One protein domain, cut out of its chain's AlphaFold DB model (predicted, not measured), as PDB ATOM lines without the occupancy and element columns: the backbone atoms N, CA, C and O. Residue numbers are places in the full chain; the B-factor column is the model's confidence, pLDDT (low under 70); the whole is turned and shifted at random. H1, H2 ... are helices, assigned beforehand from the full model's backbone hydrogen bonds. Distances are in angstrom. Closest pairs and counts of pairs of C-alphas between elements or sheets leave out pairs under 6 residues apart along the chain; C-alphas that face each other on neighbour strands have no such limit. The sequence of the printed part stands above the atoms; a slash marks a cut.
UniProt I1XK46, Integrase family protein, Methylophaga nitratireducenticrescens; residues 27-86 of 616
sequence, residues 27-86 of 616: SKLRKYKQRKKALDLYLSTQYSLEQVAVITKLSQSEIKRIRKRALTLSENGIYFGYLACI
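What this domain is: This is residues 27 to 86 of the 616 residues of the protein "Integrase family protein" of Methylophaga nitratireducenticrescens (UniProt I1XK46). Starting from residue 27, you meet a long helix, H1, with the shorter H2 folded back beside it as a helical hairpin; H3 sets out from close to H2, its first residue Gln 60 near Ala 53, and crosses H1 at about a right angle, and the little H4 packs on H1 and H3. Between H3 and H4 the chain makes a loop that reaches away from the helices around Asn 76. The printed part has 60 residues with four named helices, H1, H2, H3, H4 in chain order, and no named strand: all helix. It is compact, with a radius of gyration of the C-alphas of 11.4 A and spans of 35 by 28 by 17 A.

Where its parts are: Find C-alpha 27 at (-63.359, -45.334, 46.367); from there H1 runs 24.6 A to residue 43. Next come H2, residues 49 to 56, 10.5 A long, and H3, residues 60 to 70, 15.4 A long. H4, residues 81 to 85, ends with C-alpha 85 at (-51.441, -44.624, 40.359).

How they stand to each other: Begin at H1, a hub together with H3. At Ala 38 and Thr 56, whose C-alphas are closest at 5.9 A, H1 and H2 touch, opposite ways at a shallow tilt of 33 degrees, only just short of steep. With residues 35 to 39 alone H1 touches H3, about perpendicular at 86 degrees; the closest C-alphas, of Leu 39 and Arg 67, are 6.4 A apart. H4 touches H3, closest at the C-alphas of Ala 70 and Gly 81, 4.1 A. H2 and H4 are apart. Every O i to N i+4 pair is within hydrogen-bond range in H1, H2 and H3; in H4 it is 0 of 1, beside 2 of 2 O i to N i+3 pairs.

The domain as a whole: The two farthest C-alphas, of Val 54 and Asn 76, are 35.2 A apart. The printed part has no cut, no link is long, and no printed residue is under 70 in pLDDT.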
ATOM      1  N   SER A  27     -64.547 -45.427  45.506       90.00
ATOM      2  CA  SER A  27     -63.359 -45.334  46.367       90.00
ATOM      3  C   SER A  27     -62.043 -45.534  45.599       90.00
ATOM      4  O   SER A  27     -61.086 -44.769  45.778       90.00
ATOM      5  N   LYS A  28     -61.978 -46.528  44.700       90.38
ATOM      6  CA  LYS A  28     -60.786 -46.812  43.883       90.38
ATOM      7  C   LYS A  28     -60.528 -45.697  42.866       90.38
ATOM      8  O   LYS A  28     -59.380 -45.279  42.712       90.38
ATOM      9  N   LEU A  29     -61.584 -45.176  42.240       90.38
ATOM     10  CA  LEU A  29     -61.526 -44.074  41.280       90.38
ATOM     11  C   LEU A  29     -61.011 -42.786  41.918       90.38
ATOM     12  O   LEU A  29     -60.101 -42.156  41.380       90.38
ATOM     13  N   ARG A  30     -61.540 -42.426  43.094       91.00
ATOM     14  CA  ARG A  30     -61.090 -41.248  43.846       91.00
ATOM     15  C   ARG A  30     -59.596 -41.327  44.158       91.00
ATOM     16  O   ARG A  30     -58.866 -40.384  43.860       91.00
ATOM     17  N   LYS A  31     -59.131 -42.467  44.687       90.69
ATOM     18  CA  LYS A  31     -57.707 -42.692  44.991       90.69
ATOM     19  C   LYS A  31     -56.836 -42.641  43.734       90.69
ATOM     20  O   LYS A  31     -55.760 -42.053  43.771       90.69
ATOM     21  N   TYR A  32     -57.286 -43.224  42.622       92.62
ATOM     22  CA  TYR A  32     -56.556 -43.173  41.354       92.62
ATOM     23  C   TYR A  32     -56.420 -41.738  40.825       92.62
ATOM     24  O   TYR A  32     -55.304 -41.303  40.555       92.62
ATOM     25  N   LYS A  33     -57.521 -40.974  40.748       91.44
ATOM     26  CA  LYS A  33     -57.512 -39.575  40.282       91.44
ATOM     27  C   LYS A  33     -56.617 -38.686  41.151       91.44
ATOM     28  O   LYS A  33     -55.847 -37.891  40.621       91.44
ATOM     29  N   GLN A  34     -56.673 -38.865  42.472       91.94
ATOM     30  CA  GLN A  34     -55.831 -38.145  43.431       91.94
ATOM     31  C   GLN A  34     -54.337 -38.423  43.198       91.94
ATOM     32  O   GLN A  34     -53.530 -37.498  43.162       91.94
ATOM     33  N   ARG A  35     -53.975 -39.693  42.974       93.31
ATOM     34  CA  ARG A  35     -52.595 -40.112  42.686       93.31
ATOM     35  C   ARG A  35     -52.107 -39.675  41.309       93.31
ATOM     36  O   ARG A  35     -50.961 -39.254  41.202       93.31
ATOM     37  N   LYS A  36     -52.965 -39.743  40.286       92.06
ATOM     38  CA  LYS A  36     -52.664 -39.257  38.933       92.06
ATOM     39  C   LYS A  36     -52.358 -37.760  38.962       92.06
ATOM     40  O   LYS A  36     -51.271 -37.369  38.564       92.06
ATOM     41  N   LYS A  37     -53.246 -36.961  39.566       90.31
ATOM     42  CA  LYS A  37     -53.048 -35.513  39.730       90.31
ATOM     43  C   LYS A  37     -51.755 -35.189  40.483       90.31
ATOM     44  O   LYS A  37     -51.054 -34.258  40.113       90.31
ATOM     45  N   ALA A  38     -51.418 -35.958  41.521       89.81
ATOM     46  CA  ALA A  38     -50.168 -35.766  42.255       89.81
ATOM     47  C   ALA A  38     -48.929 -36.064  41.408       89.81
ATOM     48  O   ALA A  38     -47.936 -35.356  41.527       89.81
ATOM     49  N   LEU A  39     -48.985 -37.091  40.558       89.62
ATOM     50  CA  LEU A  39     -47.896 -37.431  39.649       89.62
ATOM     51  C   LEU A  39     -47.724 -36.364  38.559       89.62
ATOM     52  O   LEU A  39     -46.597 -35.934  38.337       89.62
ATOM     53  N   ASP A  40     -48.821 -35.895  37.958       88.88
ATOM     54  CA  ASP A  40     -48.807 -34.842  36.933       88.88
ATOM     55  C   ASP A  40     -48.218 -33.531  37.488       88.88
ATOM     56  O   ASP A  40     -47.286 -32.972  36.913       88.88
ATOM     57  N   LEU A  41     -48.694 -33.078  38.657       87.56
ATOM     58  CA  LEU A  41     -48.200 -31.857  39.312       87.56
ATOM     59  C   LEU A  41     -46.745 -31.973  39.779       87.56
ATOM     60  O   LEU A  41     -46.028 -30.979  39.821       87.56
ATOM     61  N   TYR A  42     -46.311 -33.174  40.164       85.12
ATOM     62  CA  TYR A  42     -44.928 -33.396  40.568       85.12
ATOM     63  C   TYR A  42     -43.976 -33.403  39.361       85.12
ATOM     64  O   TYR A  42     -42.839 -32.954  39.475       85.12
ATOM     65  N   LEU A  43     -44.421 -33.914  38.208       84.75
ATOM     66  CA  LEU A  43     -43.614 -33.985  36.985       84.75
ATOM     67  C   LEU A  43     -43.615 -32.689  36.174       84.75
ATOM     68  O   LEU A  43     -42.669 -32.468  35.426       84.75
ATOM     69  N   SER A  44     -44.607 -31.810  36.352       80.69
ATOM     70  CA  SER A  44     -44.617 -30.493  35.705       80.69
ATOM     71  C   SER A  44     -43.532 -29.546  36.232       80.69
ATOM     72  O   SER A  44     -43.296 -28.505  35.629       80.69
ATOM     73  N   THR A  45     -42.865 -29.878  37.346       73.75
ATOM     74  CA  THR A  45     -41.818 -29.081  38.029       73.75
ATOM     75  C   THR A  45     -42.240 -27.682  38.507       73.75
ATOM     76  O   THR A  45     -41.441 -26.977  39.112       73.75
ATOM     77  N   GLN A  46     -43.508 -27.301  38.320       77.50
ATOM     78  CA  GLN A  46     -44.063 -25.994  38.700       77.50
ATOM     79  C   GLN A  46     -44.404 -25.877  40.193       77.50
ATOM     80  O   GLN A  46     -44.554 -24.773  40.708       77.50
ATOM     81  N   TYR A  47     -44.543 -27.005  40.893       81.12
ATOM     82  CA  TYR A  47     -44.964 -27.052  42.292       81.12
ATOM     83  C   TYR A  47     -43.934 -27.790  43.143       81.12
ATOM     84  O   TYR A  47     -43.448 -28.865  42.780       81.12
ATOM     85  N   SER A  48     -43.634 -27.248  44.321       84.69
ATOM     86  CA  SER A  48     -42.834 -27.948  45.327       84.69
ATOM     87  C   SER A  48     -43.569 -29.188  45.854       84.69
ATOM     88  O   SER A  48     -44.800 -29.264  45.859       84.69
ATOM     89  N   LEU A  49     -42.817 -30.171  46.359       84.56
ATOM     90  CA  LEU A  49     -43.368 -31.394  46.959       84.56
ATOM     91  C   LEU A  49     -44.389 -31.091  48.079       84.56
ATOM     92  O   LEU A  49     -45.367 -31.824  48.232       84.56
ATOM     93  N   GLU A  50     -44.178 -30.012  48.837       83.88
ATOM     94  CA  GLU A  50     -45.092 -29.523  49.876       83.88
ATOM     95  C   GLU A  50     -46.409 -29.014  49.288       83.88
ATOM     96  O   GLU A  50     -47.482 -29.439  49.720       83.88
ATOM     97  N   GLN A  51     -46.342 -28.191  48.241       83.31
ATOM     98  CA  GLN A  51     -47.528 -27.692  47.541       83.31
ATOM     99  C   GLN A  51     -48.336 -28.835  46.912       83.31
ATOM    100  O   GLN A  51     -49.559 -28.875  47.051       83.31
ATOM    101  N   VAL A  52     -47.673 -29.816  46.287       86.31
ATOM    102  CA  VAL A  52     -48.357 -30.993  45.723       86.31
ATOM    103  C   VAL A  52     -49.048 -31.810  46.820       86.31
ATOM    104  O   VAL A  52     -50.181 -32.260  46.623       86.31
ATOM    105  N   ALA A  53     -48.416 -31.979  47.987       87.19
ATOM    106  CA  ALA A  53     -49.000 -32.687  49.128       87.19
ATOM    107  C   ALA A  53     -50.275 -32.006  49.650       87.19
ATOM    108  O   ALA A  53     -51.276 -32.689  49.887       87.19
ATOM    109  N   VAL A  54     -50.278 -30.671  49.739       86.81
ATOM    110  CA  VAL A  54     -51.452 -29.877  50.139       86.81
ATOM    111  C   VAL A  54     -52.575 -29.988  49.103       86.81
ATOM    112  O   VAL A  54     -53.696 -30.366  49.446       86.81
ATOM    113  N   ILE A  55     -52.275 -29.747  47.820       86.50
ATOM    114  CA  ILE A  55     -53.263 -29.756  46.722       86.50
ATOM    115  C   ILE A  55     -53.919 -31.130  46.573       86.50
ATOM    116  O   ILE A  55     -55.120 -31.242  46.310       86.50
ATOM    117  N   THR A  56     -53.127 -32.191  46.704       85.94
ATOM    118  CA  THR A  56     -53.595 -33.555  46.451       85.94
ATOM    119  C   THR A  56     -53.982 -34.306  47.708       85.94
ATOM    120  O   THR A  56     -54.495 -35.408  47.575       85.94
ATOM    121  N   LYS A  57     -53.809 -33.741  48.911       89.38
ATOM    122  CA  LYS A  57     -54.079 -34.407  50.199       89.38
ATOM    123  C   LYS A  57     -53.385 -35.774  50.317       89.38
ATOM    124  O   LYS A  57     -53.976 -36.738  50.806       89.38
ATOM    125  N   LEU A  58     -52.159 -35.883  49.803       89.69
ATOM    126  CA  LEU A  58     -51.311 -37.073  49.901       89.69
ATOM    127  C   LEU A  58     -50.054 -36.736  50.697       89.69
ATOM    128  O   LEU A  58     -49.532 -35.629  50.603       89.69
ATOM    129  N   SER A  59     -49.531 -37.701  51.454       90.19
ATOM    130  CA  SER A  59     -48.255 -37.506  52.138       90.19
ATOM    131  C   SER A  59     -47.111 -37.413  51.126       90.19
ATOM    132  O   SER A  59     -47.105 -38.084  50.090       90.19
ATOM    133  N   GLN A  60     -46.094 -36.621  51.458       86.31
ATOM    134  CA  GLN A  60     -44.883 -36.488  50.648       86.31
ATOM    135  C   GLN A  60     -44.222 -37.845  50.338       86.31
ATOM    136  O   GLN A  60     -43.736 -38.075  49.228       86.31
ATOM    137  N   SER A  61     -44.245 -38.769  51.304       87.62
ATOM    138  CA  SER A  61     -43.734 -40.134  51.149       87.62
ATOM    139  C   SER A  61     -44.513 -40.936  50.105       87.62
ATOM    140  O   SER A  61     -43.909 -41.649  49.302       87.62
ATOM    141  N   GLU A  62     -45.841 -40.797  50.064       86.94
ATOM    142  CA  GLU A  62     -46.681 -41.473  49.073       86.94
ATOM    143  C   GLU A  62     -46.449 -40.911  47.663       86.94
ATOM    144  O   GLU A  62     -46.350 -41.682  46.710       86.94
ATOM    145  N   ILE A  63     -46.263 -39.593  47.527       88.62
ATOM    146  CA  ILE A  63     -45.934 -38.943  46.245       88.62
ATOM    147  C   ILE A  63     -44.584 -39.452  45.714       88.62
ATOM    148  O   ILE A  63     -44.498 -39.920  44.575       88.62
ATOM    149  N   LYS A  64     -43.543 -39.471  46.563       88.06
ATOM    150  CA  LYS A  64     -42.226 -40.045  46.221       88.06
ATOM    151  C   LYS A  64     -42.335 -41.523  45.824       88.06
ATOM    152  O   LYS A  64     -41.701 -41.952  44.857       88.06
ATOM    153  N   ARG A  65     -43.168 -42.303  46.526       88.31
ATOM    154  CA  ARG A  65     -43.422 -43.720  46.215       88.31
ATOM    155  C   ARG A  65     -44.086 -43.897  44.849       88.31
ATOM    156  O   ARG A  65     -43.688 -44.793  44.104       88.31
ATOM    157  N   ILE A  66     -45.084 -43.077  44.515       90.50
ATOM    158  CA  ILE A  66     -45.788 -43.130  43.224       90.50
ATOM    159  C   ILE A  66     -44.834 -42.779  42.087       90.50
ATOM    160  O   ILE A  66     -44.746 -43.559  41.143       90.50
ATOM    161  N   ARG A  67     -44.050 -41.698  42.212       89.44
ATOM    162  CA  ARG A  67     -43.031 -41.341  41.213       89.44
ATOM    163  C   ARG A  67     -42.047 -42.481  40.981       89.44
ATOM    164  O   ARG A  67     -41.847 -42.894  39.845       89.44
ATOM    165  N   LYS A  68     -41.463 -43.032  42.051       88.56
ATOM    166  CA  LYS A  68     -40.506 -44.143  41.936       88.56
ATOM    167  C   LYS A  68     -41.114 -45.347  41.207       88.56
ATOM    168  O   LYS A  68     -40.437 -45.998  40.419       88.56
ATOM    169  N   ARG A  69     -42.395 -45.638  41.457       88.94
ATOM    170  CA  ARG A  69     -43.135 -46.715  40.780       88.94
ATOM    171  C   ARG A  69     -43.427 -46.393  39.312       88.94
ATOM    172  O   ARG A  69     -43.280 -47.287  38.488       88.94
ATOM    173  N   ALA A  70     -43.800 -45.157  38.991       87.94
ATOM    174  CA  ALA A  70     -44.081 -44.717  37.624       87.94
ATOM    175  C   ALA A  70     -42.825 -44.758  36.740       87.94
ATOM    176  O   ALA A  70     -42.896 -45.202  35.599       87.94
ATOM    177  N   LEU A  71     -41.672 -44.381  37.302       87.19
ATOM    178  CA  LEU A  71     -40.364 -44.375  36.633       87.19
ATOM    179  C   LEU A  71     -39.626 -45.722  36.701       87.19
ATOM    180  O   LEU A  71     -38.438 -45.801  36.408       87.19
ATOM    181  N   THR A  72     -40.299 -46.798  37.109       86.12
ATOM    182  CA  THR A  72     -39.730 -48.146  36.995       86.12
ATOM    183  C   THR A  72     -39.988 -48.673  35.581       86.12
ATOM    184  O   THR A  72     -41.117 -48.599  35.097       86.12
ATOM    185  N   LEU A  73     -38.954 -49.211  34.931       81.31
ATOM    186  CA  LEU A  73     -39.072 -49.866  33.627       81.31
ATOM    187  C   LEU A  73     -39.730 -51.248  33.768       81.31
ATOM    188  O   LEU A  73     -39.463 -51.986  34.721       81.31
ATOM    189  N   SER A  74     -40.597 -51.579  32.817       76.75
ATOM    190  CA  SER A  74     -41.122 -52.932  32.609       76.75
ATOM    191  C   SER A  74     -40.069 -53.841  31.960       76.75
ATOM    192  O   SER A  74     -39.034 -53.367  31.494       76.75
ATOM    193  N   GLU A  75     -40.346 -55.148  31.889       72.62
ATOM    194  CA  GLU A  75     -39.488 -56.129  31.192       72.62
ATOM    195  C   GLU A  75     -39.255 -55.769  29.711       72.62
ATOM    196  O   GLU A  75     -38.226 -56.127  29.150       72.62
ATOM    197  N   ASN A  76     -40.156 -54.979  29.115       71.31
ATOM    198  CA  ASN A  76     -40.083 -54.519  27.726       71.31
ATOM    199  C   ASN A  76     -39.430 -53.129  27.570       71.31
ATOM    200  O   ASN A  76     -39.534 -52.525  26.508       71.31
ATOM    201  N   GLY A  77     -38.815 -52.572  28.623       75.81
ATOM    202  CA  GLY A  77     -38.111 -51.283  28.551       75.81
ATOM    203  C   GLY A  77     -39.008 -50.036  28.523       75.81
ATOM    204  O   GLY A  77     -38.512 -48.938  28.296       75.81
ATOM    205  N   ILE A  78     -40.312 -50.171  28.786       79.81
ATOM    206  CA  ILE A  78     -41.267 -49.046  28.863       79.81
ATOM    207  C   ILE A  78     -41.561 -48.719  30.331       79.81
ATOM    208  O   ILE A  78     -41.744 -49.634  31.139       79.81
ATOM    209  N   TYR A  79     -41.642 -47.435  30.687       85.56
ATOM    210  CA  TYR A  79     -42.041 -46.991  32.027       85.56
ATOM    211  C   TYR A  79     -43.484 -47.391  32.370       85.56
ATOM    212  O   TYR A  79     -44.392 -47.251  31.554       85.56
ATOM    213  N   PHE A  80     -43.732 -47.833  33.608       84.50
ATOM    214  CA  PHE A  80     -45.095 -48.166  34.055       84.50
ATOM    215  C   PHE A  80     -46.049 -46.961  34.075       84.50
ATOM    216  O   PHE A  80     -47.263 -47.145  33.954       84.50
ATOM    217  N   GLY A  81     -45.530 -45.741  34.258       90.00
ATOM    218  CA  GLY A  81     -46.305 -44.507  34.140       90.00
ATOM    219  C   GLY A  81     -47.544 -44.473  35.041       90.00
ATOM    220  O   GLY A  81     -47.469 -44.745  36.244       90.00
ATOM    221  N   TYR A  82     -48.709 -44.188  34.449       90.38
ATOM    222  CA  TYR A  82     -49.981 -44.063  35.168       90.38
ATOM    223  C   TYR A  82     -50.483 -45.355  35.827       90.38
ATOM    224  O   TYR A  82     -51.270 -45.279  36.777       90.38
ATOM    225  N   LEU A  83     -49.979 -46.536  35.445       87.88
ATOM    226  CA  LEU A  83     -50.292 -47.787  36.151       87.88
ATOM    227  C   LEU A  83     -49.873 -47.724  37.630       87.88
ATOM    228  O   LEU A  83     -50.529 -48.306  38.497       87.88
ATOM    229  N   ALA A  84     -48.833 -46.952  37.964       88.56
ATOM    230  CA  ALA A  84     -48.396 -46.743  39.343       88.56
ATOM    231  C   ALA A  84     -49.452 -46.070  40.234       88.56
ATOM    232  O   ALA A  84     -49.461 -46.291  41.454       88.56
ATOM    233  N   CYS A  85     -50.367 -45.304  39.644       90.69
ATOM    234  CA  CYS A  85     -51.441 -44.624  40.359       90.69
ATOM    235  C   CYS A  85     -52.573 -45.583  40.766       90.69
ATOM    236  O   CYS A  85     -53.342 -45.261  41.678       90.69
ATOM    237  N   ILE A  86     -52.665 -46.779  40.164       90.31
ATOM    238  CA  ILE A  86     -53.712 -47.765  40.469       90.31
ATOM    239  C   ILE A  86     -53.521 -48.313  41.898       90.31
ATOM    240  O   ILE A  86     -52.455 -48.847  42.235       90.31
TER     241      ILE A  86